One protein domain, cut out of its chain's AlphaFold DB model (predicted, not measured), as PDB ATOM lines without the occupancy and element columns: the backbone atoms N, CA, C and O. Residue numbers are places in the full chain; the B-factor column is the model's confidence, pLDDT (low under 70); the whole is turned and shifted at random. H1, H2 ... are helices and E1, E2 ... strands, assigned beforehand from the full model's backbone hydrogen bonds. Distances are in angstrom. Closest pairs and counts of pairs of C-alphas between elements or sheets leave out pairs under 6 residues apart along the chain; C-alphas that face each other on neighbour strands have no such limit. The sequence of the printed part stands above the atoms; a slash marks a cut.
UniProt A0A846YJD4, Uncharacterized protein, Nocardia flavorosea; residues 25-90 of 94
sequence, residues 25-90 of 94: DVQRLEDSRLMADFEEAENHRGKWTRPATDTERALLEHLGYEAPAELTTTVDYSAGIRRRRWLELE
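Overview. This is residues 25 to 90 of the 94 residues of an uncharacterized protein of Nocardia flavorosea (UniProt A0A846YJD4). A small antiparallel sheet, in order E1, E2, E3, has the long helix H1 slanting away from it and the short helix H2 near one end. The 66 printed residues include H1, E1, H2, E2 and E3 in chain order, class mixed. The whole is compact: radius of gyration of the C-alphas 11.9 A, spans 32 by 27 by 19 A.

Along the chain. Find E2, residues 72 to 76, 13.0 A long; E1 is residues 48 to 51, and E3, residues 83 to 85, ends at C-alpha 85 (46.442, -25.247, 20.429). H1, residues 25 to 41, runs 24.3 A from C-alpha 25 (28.107, -31.912, 31.195); H2 is residues 54 to 62.

Arrangement. Look across E2 for pairs within hydrogen-bond range: N 73 and O 50 of E1, 2.8 A; N 74 and O 85 of E3, its hairpin partner, 2.8 A. H1 only grazes the sheet with residues 37 to 41, H2 with 56 to 57. H1, with residues 26 to 30 alone, only just touches H2, with 3 pairs of C-alphas within 8 A, closest Val 26 and Thr 55, 7.0 A, at a steep tilt of 60 degrees. In both helices every O i to N i+4 pair is within range.

Size, cuts and confidence. The farthest C-alphas, Asn 43 and Gly 64, are 33.2 A apart. The printed part has no cut, no long link and no residue under pLDDT 70.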
ATOM      1  N   ASP A  25      27.114 -32.207  30.164       96.69
ATOM      2  CA  ASP A  25      28.107 -31.912  31.195       96.69
ATOM      3  C   ASP A  25      29.422 -31.403  30.601       96.69
ATOM      4  O   ASP A  25      29.917 -30.367  31.038       96.69
ATOM      5  N   VAL A  26      29.924 -32.061  29.556       97.56
ATOM      6  CA  VAL A  26      31.118 -31.637  28.813       97.56
ATOM      7  C   VAL A  26      30.901 -30.266  28.168       97.56
ATOM      8  O   VAL A  26      31.755 -29.394  28.301       97.56
ATOM      9  N   GLN A  27      29.735 -30.033  27.556       97.44
ATOM     10  CA  GLN A  27      29.358 -28.739  26.982       97.44
ATOM     11  C   GLN A  27      29.391 -27.629  28.039       97.44
ATOM     12  O   GLN A  27      30.002 -26.590  27.817       97.44
ATOM     13  N   ARG A  28      28.801 -27.861  29.221       98.31
ATOM     14  CA  ARG A  28      28.809 -26.881  30.322       98.31
ATOM     15  C   ARG A  28      30.223 -26.540  30.792       98.31
ATOM     16  O   ARG A  28      30.498 -25.377  31.087       98.31
ATOM     17  N   LEU A  29      31.112 -27.531  30.870       97.94
ATOM     18  CA  LEU A  29      32.515 -27.312  31.230       97.94
ATOM     19  C   LEU A  29      33.255 -26.512  30.149       97.94
ATOM     20  O   LEU A  29      33.993 -25.581  30.473       97.94
ATOM     21  N   GLU A  30      33.024 -26.829  28.875       97.94
ATOM     22  CA  GLU A  30      33.619 -26.120  27.740       97.94
ATOM     23  C   GLU A  30      33.141 -24.666  27.631       97.94
ATOM     24  O   GLU A  30      33.967 -23.775  27.414       97.94
ATOM     25  N   ASP A  31      31.850 -24.412  27.855       97.62
ATOM     26  CA  ASP A  31      31.261 -23.069  27.872       97.62
ATOM     27  C   ASP A  31      31.798 -22.240  29.045       97.62
ATOM     28  O   ASP A  31      32.186 -21.082  28.875       97.62
ATOM     29  N   SER A  32      31.891 -22.843  30.237       98.06
ATOM     30  CA  SER A  32      32.479 -22.190  31.410       98.06
ATOM     31  C   SER A  32      33.943 -21.822  31.167       98.06
ATOM     32  O   SER A  32      34.355 -20.702  31.480       98.06
ATOM     33  N   ARG A  33      34.725 -22.721  30.558       97.69
ATOM     34  CA  ARG A  33      36.124 -22.440  30.220       97.69
ATOM     35  C   ARG A  33      36.247 -21.387  29.124       97.69
ATOM     36  O   ARG A  33      37.185 -20.598  29.166       97.69
ATOM     37  N   LEU A  34      35.324 -21.356  28.159       97.06
ATOM     38  CA  LEU A  34      35.277 -20.315  27.129       97.06
ATOM     39  C   LEU A  34      35.078 -18.937  27.748       97.06
ATOM     40  O   LEU A  34      35.812 -18.020  27.389       97.06
ATOM     41  N   MET A  35      34.137 -18.809  28.686       97.44
ATOM     42  CA  MET A  35      33.907 -17.549  29.392       97.44
ATOM     43  C   MET A  35      35.139 -17.131  30.201       97.44
ATOM     44  O   MET A  35      35.606 -16.008  30.059       97.44
ATOM     45  N   ALA A  36      35.723 -18.050  30.971       97.19
ATOM     46  CA  ALA A  36      36.911 -17.750  31.765       97.19
ATOM     47  C   ALA A  36      38.126 -17.367  30.894       97.19
ATOM     48  O   ALA A  36      38.868 -16.455  31.244       97.19
ATOM     49  N   ASP A  37      38.328 -18.024  29.742       97.44
ATOM     50  CA  ASP A  37      39.375 -17.638  28.784       97.44
ATOM     51  C   ASP A  37      39.100 -16.251  28.177       97.44
ATOM     52  O   ASP A  37      40.036 -15.500  27.915       97.44
ATOM     53  N   PHE A  38      37.832 -15.898  27.953       95.94
ATOM     54  CA  PHE A  38      37.449 -14.590  27.427       95.94
ATOM     55  C   PHE A  38      37.697 -13.466  28.441       95.94
ATOM     56  O   PHE A  38      38.292 -12.454  28.083       95.94
ATOM     57  N   GLU A  39      37.312 -13.657  29.703       95.56
ATOM     58  CA  GLU A  39      37.603 -12.711  30.791       95.56
ATOM     59  C   GLU A  39      39.117 -12.545  31.004       95.56
ATOM     60  O   GLU A  39      39.623 -11.443  31.211       95.56
ATOM     61  N   GLU A  40      39.873 -13.639  30.906       95.38
ATOM     62  CA  GLU A  40      41.327 -13.618  31.047       95.38
ATOM     63  C   GLU A  40      42.034 -12.937  29.862       95.38
ATOM     64  O   GLU A  40      43.123 -12.379  30.037       95.38
ATOM     65  N   ALA A  41      41.413 -12.917  28.679       94.12
ATOM     66  CA  ALA A  41      41.965 -12.278  27.488       94.12
ATOM     67  C   ALA A  41      42.224 -10.777  27.694       94.12
ATOM     68  O   ALA A  41      43.203 -10.257  27.166       94.12
ATOM     69  N   GLU A  42      41.409 -10.084  28.499       89.81
ATOM     70  CA  GLU A  42      41.597  -8.653  28.792       89.81
ATOM     71  C   GLU A  42      42.911  -8.366  29.535       89.81
ATOM     72  O   GLU A  42      43.486  -7.281  29.411       89.81
ATOM     73  N   ASN A  43      43.432  -9.356  30.264       94.19
ATOM     74  CA  ASN A  43      44.687  -9.248  31.005       94.19
ATOM     75  C   ASN A  43      45.922  -9.563  30.145       94.19
ATOM     76  O   ASN A  43      47.056  -9.393  30.601       94.19
ATOM     77  N   HIS A  44      45.728  -9.992  28.896       91.75
ATOM     78  CA  HIS A  44      46.795 -10.441  28.012       91.75
ATOM     79  C   HIS A  44      46.852  -9.603  26.729       91.75
ATOM     80  O   HIS A  44      45.863  -9.373  26.046       91.75
ATOM     81  N   ARG A  45      48.055  -9.165  26.332       84.12
ATOM     82  CA  ARG A  45      48.269  -8.391  25.086       84.12
ATOM     83  C   ARG A  45      48.392  -9.263  23.825       84.12
ATOM     84  O   ARG A  45      48.858  -8.788  22.792       84.12
ATOM     85  N   GLY A  46      48.038 -10.541  23.906       91.88
ATOM     86  CA  GLY A  46      48.213 -11.524  22.840       91.88
ATOM     87  C   GLY A  46      47.922 -12.936  23.336       91.88
ATOM     88  O   GLY A  46      47.262 -13.104  24.355       91.88
ATOM     89  N   LYS A  47      48.433 -13.947  22.625       96.62
ATOM     90  CA  LYS A  47      48.314 -15.350  23.044       96.62
ATOM     91  C   LYS A  47      48.940 -15.581  24.422       96.62
ATOM     92  O   LYS A  47      49.991 -15.013  24.725       96.62
ATOM     93  N   TRP A  48      48.343 -16.468  25.203       98.06
ATOM     94  CA  TRP A  48      48.870 -16.901  26.496       98.06
ATOM     95  C   TRP A  48      48.744 -18.411  26.643       98.06
ATOM     96  O   TRP A  48      48.159 -19.093  25.797       98.06
ATOM     97  N   THR A  49      49.342 -18.941  27.701       97.94
ATOM     98  CA  THR A  49      49.354 -20.372  27.986       97.94
ATOM     99  C   THR A  49      48.831 -20.644  29.379       97.94
ATOM    100  O   THR A  49      49.157 -19.919  30.317       97.94
ATOM    101  N   ARG A  50      48.095 -21.741  29.519       97.50
ATOM    102  CA  ARG A  50      47.682 -22.303  30.805       97.50
ATOM    103  C   ARG A  50      47.750 -23.831  30.748       97.50
ATOM    104  O   ARG A  50      47.776 -24.375  29.643       97.50
ATOM    105  N   PRO A  51      47.732 -24.537  31.888       98.12
ATOM    106  CA  PRO A  51      47.546 -25.984  31.881       98.12
ATOM    107  C   PRO A  51      46.272 -26.382  31.123       98.12
ATOM    108  O   PRO A  51      45.245 -25.687  31.194       98.12
ATOM    109  N   ALA A  52      46.343 -27.491  30.388       98.06
ATOM    110  CA  ALA A  52      45.176 -28.108  29.780       98.06
ATOM    111  C   ALA A  52      44.223 -28.596  30.873       98.06
ATOM    112  O   ALA A  52      44.653 -29.208  31.852       98.06
ATOM    113  N   THR A  53      42.931 -28.312  30.717       97.38
ATOM    114  CA  THR A  53      41.926 -28.827  31.655       97.38
ATOM    115  C   THR A  53      41.743 -30.331  31.470       97.38
ATOM    116  O   THR A  53      42.019 -30.872  30.397       97.38
ATOM    117  N   ASP A  54      41.193 -31.004  32.480       96.62
ATOM    118  CA  ASP A  54      40.822 -32.420  32.367       96.62
ATOM    119  C   ASP A  54      39.866 -32.666  31.189       96.62
ATOM    120  O   ASP A  54      39.993 -33.660  30.477       96.62
ATOM    121  N   THR A  55      38.954 -31.724  30.920       96.94
ATOM    122  CA  THR A  55      38.058 -31.777  29.757       96.94
ATOM    123  C   THR A  55      38.825 -31.692  28.439       96.94
ATOM    124  O   THR A  55      38.572 -32.485  27.537       96.94
ATOM    125  N   GLU A  56      39.772 -30.758  28.315       97.88
ATOM    126  CA  GLU A  56      40.596 -30.615  27.108       97.88
ATOM    127  C   GLU A  56      41.416 -31.880  26.854       97.88
ATOM    128  O   GLU A  56      41.426 -32.389  25.735       97.88
ATOM    129  N   ARG A  57      42.032 -32.434  27.904       97.62
ATOM    130  CA  ARG A  57      42.766 -33.704  27.844       97.62
ATOM    131  C   ARG A  57      41.885 -34.855  27.384       97.62
ATOM    132  O   ARG A  57      42.223 -35.527  26.419       97.62
ATOM    133  N   ALA A  58      40.733 -35.039  28.023       96.19
ATOM    134  CA  ALA A  58      39.827 -36.135  27.706       96.19
ATOM    135  C   ALA A  58      39.252 -36.031  26.281       96.19
ATOM    136  O   ALA A  58      38.967 -37.051  25.650       96.19
ATOM    137  N   LEU A  59      39.078 -34.814  25.753       97.25
ATOM    138  CA  LEU A  59      38.671 -34.596  24.362       97.25
ATOM    139  C   LEU A  59      39.817 -34.850  23.370       97.25
ATOM    140  O   LEU A  59      39.566 -35.395  22.299       97.25
ATOM    141  N   LEU A  60      41.063 -34.508  23.711       97.25
ATOM    142  CA  LEU A  60      42.239 -34.853  22.900       97.25
ATOM    143  C   LEU A  60      42.460 -36.370  22.850       97.25
ATOM    144  O   LEU A  60      42.654 -36.923  21.772       97.25
ATOM    145  N   GLU A  61      42.340 -37.052  23.987       95.75
ATOM    146  CA  GLU A  61      42.374 -38.518  24.064       95.75
ATOM    147  C   GLU A  61      41.231 -39.148  23.263       95.75
ATOM    148  O   GLU A  61      41.415 -40.155  22.584       95.75
ATOM    149  N   HIS A  62      40.042 -38.536  23.280       95.75
ATOM    150  CA  HIS A  62      38.933 -38.983  22.443       95.75
ATOM    151  C   HIS A  62      39.233 -38.865  20.941       95.75
ATOM    152  O   HIS A  62      38.760 -39.703  20.174       95.75
ATOM    153  N   LEU A  63      40.021 -37.866  20.536       95.62
ATOM    154  CA  LEU A  63      40.496 -37.711  19.161       95.62
ATOM    155  C   LEU A  63      41.623 -38.685  18.789       95.62
ATOM    156  O   LEU A  63      41.939 -38.752  17.609       95.62
ATOM    157  N   GLY A  64      42.195 -39.429  19.745       95.81
ATOM    158  CA  GLY A  64      43.281 -40.396  19.526       95.81
ATOM    159  C   GLY A  64      44.663 -39.933  20.001       95.81
ATOM    160  O   GLY A  64      45.623 -40.690  19.919       95.81
ATOM    161  N   TYR A  65      44.789 -38.717  20.540       96.12
ATOM    162  CA  TYR A  65      46.077 -38.222  21.025       96.12
ATOM    163  C   TYR A  65      46.461 -38.819  22.380       96.12
ATOM    164  O   TYR A  65      45.642 -38.921  23.292       96.12
ATOM    165  N   GLU A  66      47.751 -39.091  22.563       93.69
ATOM    166  CA  GLU A  66      48.324 -39.381  23.876       93.69
ATOM    167  C   GLU A  66      48.724 -38.071  24.569       93.69
ATOM    168  O   GLU A  66      49.761 -37.475  24.273       93.69
ATOM    169  N   ALA A  67      47.890 -37.589  25.492       89.62
ATOM    170  CA  ALA A  67      48.165 -36.356  26.220       89.62
ATOM    171  C   ALA A  67      49.252 -36.583  27.302       89.62
ATOM    172  O   ALA A  67      49.001 -37.326  28.256       89.62
ATOM    173  N   PRO A  68      50.430 -35.920  27.242       92.50
ATOM    174  CA  PRO A  68      51.462 -36.027  28.284       92.50
ATOM    175  C   PRO A  68      50.919 -35.561  29.636       92.50
ATOM    176  O   PRO A  68      49.950 -34.819  29.653       92.50
ATOM    177  N   ALA A  69      51.520 -35.945  30.770       89.38
ATOM    178  CA  ALA A  69      51.014 -35.608  32.116       89.38
ATOM    179  C   ALA A  69      50.991 -34.098  32.426       89.38
ATOM    180  O   ALA A  69      50.088 -33.615  33.103       89.38
ATOM    181  N   GLU A  70      51.919 -33.345  31.844       93.31
ATOM    182  CA  GLU A  70      51.923 -31.884  31.837       93.31
ATOM    183  C   GLU A  70      51.673 -31.443  30.395       93.31
ATOM    184  O   GLU A  70      52.532 -31.619  29.532       93.31
ATOM    185  N   LEU A  71      50.467 -30.951  30.116       97.56
ATOM    186  CA  LEU A  71      50.057 -30.508  28.786       97.56
ATOM    187  C   LEU A  71      49.632 -29.046  28.855       97.56
ATOM    188  O   LEU A  71      48.816 -28.677  29.705       97.56
ATOM    189  N   THR A  72      50.144 -28.227  27.940       98.31
ATOM    190  CA  THR A  72      49.852 -26.795  27.894       98.31
ATOM    191  C   THR A  72      48.824 -26.472  26.817       98.31
ATOM    192  O   THR A  72      48.972 -26.837  25.653       98.31
ATOM    193  N   THR A  73      47.801 -25.702  27.177       98.44
ATOM    194  CA  THR A  73      46.876 -25.088  26.222       98.44
ATOM    195  C   THR A  73      47.365 -23.681  25.890       98.44
ATOM    196  O   THR A  73      47.406 -22.804  26.754       98.44
ATOM    197  N   THR A  74      47.701 -23.438  24.622       98.38
ATOM    198  CA  THR A  74      47.894 -22.084  24.085       98.38
ATOM    199  C   THR A  74      46.547 -21.516  23.660       98.38
ATOM    200  O   THR A  74      45.903 -22.084  22.775       98.38
ATOM    201  N   VAL A  75      46.146 -20.388  24.241       98.31
ATOM    202  CA  VAL A  75      44.904 -19.672  23.917       98.31
ATOM    203  C   VAL A  75      45.227 -18.426  23.093       98.31
ATOM    204  O   VAL A  75      46.184 -17.707  23.381       98.31
ATOM    205  N   ASP A  76      44.448 -18.181  22.043       97.44
ATOM    206  CA  ASP A  76      44.640 -17.075  21.105       97.44
ATOM    207  C   ASP A  76      43.284 -16.512  20.646       97.44
ATOM    208  O   ASP A  76      42.423 -17.261  20.190       97.44
ATOM    209  N   TYR A  77      43.105 -15.193  20.757       96.06
ATOM    210  CA  TYR A  77      41.913 -14.453  20.315       96.06
ATOM    211  C   TYR A  77      42.203 -13.474  19.164       96.06
ATOM    212  O   TYR A  77      41.356 -12.654  18.818       96.06
ATOM    213  N   SER A  78      43.377 -13.545  18.527       91.69
ATOM    214  CA  SER A  78      43.780 -12.627  17.444       91.69
ATOM    215  C   SER A  78      42.822 -12.600  16.244       91.69
ATOM    216  O   SER A  78      42.773 -11.604  15.525       91.69
ATOM    217  N   ALA A  79      42.029 -13.659  16.046       91.00
ATOM    218  CA  ALA A  79      41.002 -13.757  15.005       91.00
ATOM    219  C   ALA A  79      39.585 -13.357  15.478       91.00
ATOM    220  O   ALA A  79      38.611 -13.609  14.772       91.00
ATOM    221  N   GLY A  80      39.439 -12.795  16.684       91.25
ATOM    222  CA  GLY A  80      38.145 -12.443  17.286       91.25
ATOM    223  C   GLY A  80      37.345 -13.632  17.838       91.25
ATOM    224  O   GLY A  80      36.289 -13.438  18.431       91.25
ATOM    225  N   ILE A  81      37.852 -14.856  17.683       94.19
ATOM    226  CA  ILE A  81      37.293 -16.091  18.244       94.19
ATOM    227  C   ILE A  81      38.353 -16.808  19.078       94.19
ATOM    228  O   ILE A  81      39.543 -16.706  18.779       94.19
ATOM    229  N   ARG A  82      37.923 -17.573  20.089       97.00
ATOM    230  CA  ARG A  82      38.828 -18.404  20.889       97.00
ATOM    231  C   ARG A  82      39.424 -19.507  20.021       97.00
ATOM    232  O   ARG A  82      38.703 -20.403  19.580       97.00
ATOM    233  N   ARG A  83      40.740 -19.482  19.846       97.75
ATOM    234  CA  ARG A  83      41.526 -20.572  19.272       97.75
ATOM    235  C   ARG A  83      42.373 -21.220  20.356       97.75
ATOM    236  O   ARG A  83      43.066 -20.525  21.095       97.75
ATOM    237  N   ARG A  84      42.350 -22.553  20.423       97.75
ATOM    238  CA  ARG A  84      43.223 -23.338  21.310       97.75
ATOM    239  C   ARG A  84      44.177 -24.219  20.511       97.75
ATOM    240  O   ARG A  84      43.804 -24.730  19.454       97.75
ATOM    241  N   ARG A  85      45.407 -24.375  21.005       97.25
ATOM    242  CA  ARG A  85      46.442 -25.247  20.429       97.25
ATOM    243  C   ARG A  85      47.262 -25.938  21.512       97.25
ATOM    244  O   ARG A  85      47.457 -25.367  22.582       97.25
ATOM    245  N   TRP A  86      47.796 -27.103  21.167       97.38
ATOM    246  CA  TRP A  86      48.648 -27.941  22.008       97.38
ATOM    247  C   TRP A  86      49.925 -28.244  21.232       97.38
ATOM    248  O   TRP A  86      49.954 -29.165  20.420       97.38
ATOM    249  N   LEU A  87      50.953 -27.409  21.417       95.12
ATOM    250  CA  LEU A  87      52.183 -27.470  20.617       95.12
ATOM    251  C   LEU A  87      52.922 -28.796  20.823       95.12
ATOM    252  O   LEU A  87      53.550 -29.304  19.904       95.12
ATOM    253  N   GLU A  88      52.797 -29.371  22.015       95.88
ATOM    254  CA  GLU A  88      53.362 -30.659  22.409       95.88
ATOM    255  C   GLU A  88      52.786 -31.836  21.610       95.88
ATOM    256  O   GLU A  88      53.411 -32.891  21.542       95.88
ATOM    257  N   LEU A  89      51.612 -31.655  20.999       95.44
ATOM    258  CA  LEU A  89      50.943 -32.659  20.176       95.44
ATOM    259  C   LEU A  89      51.068 -32.355  18.672       95.44
ATOM    260  O   LEU A  89      50.724 -33.198  17.842       95.44
ATOM    261  N   GLU A  90      51.559 -31.176  18.277       92.88
ATOM    262  CA  GLU A  90      51.756 -30.847  16.862       92.88
ATOM    263  C   GLU A  90      52.826 -31.770  16.244       92.88
ATOM    264  O   GLU A  90      53.938 -31.898  16.748       92.88
TER     265      GLU A  90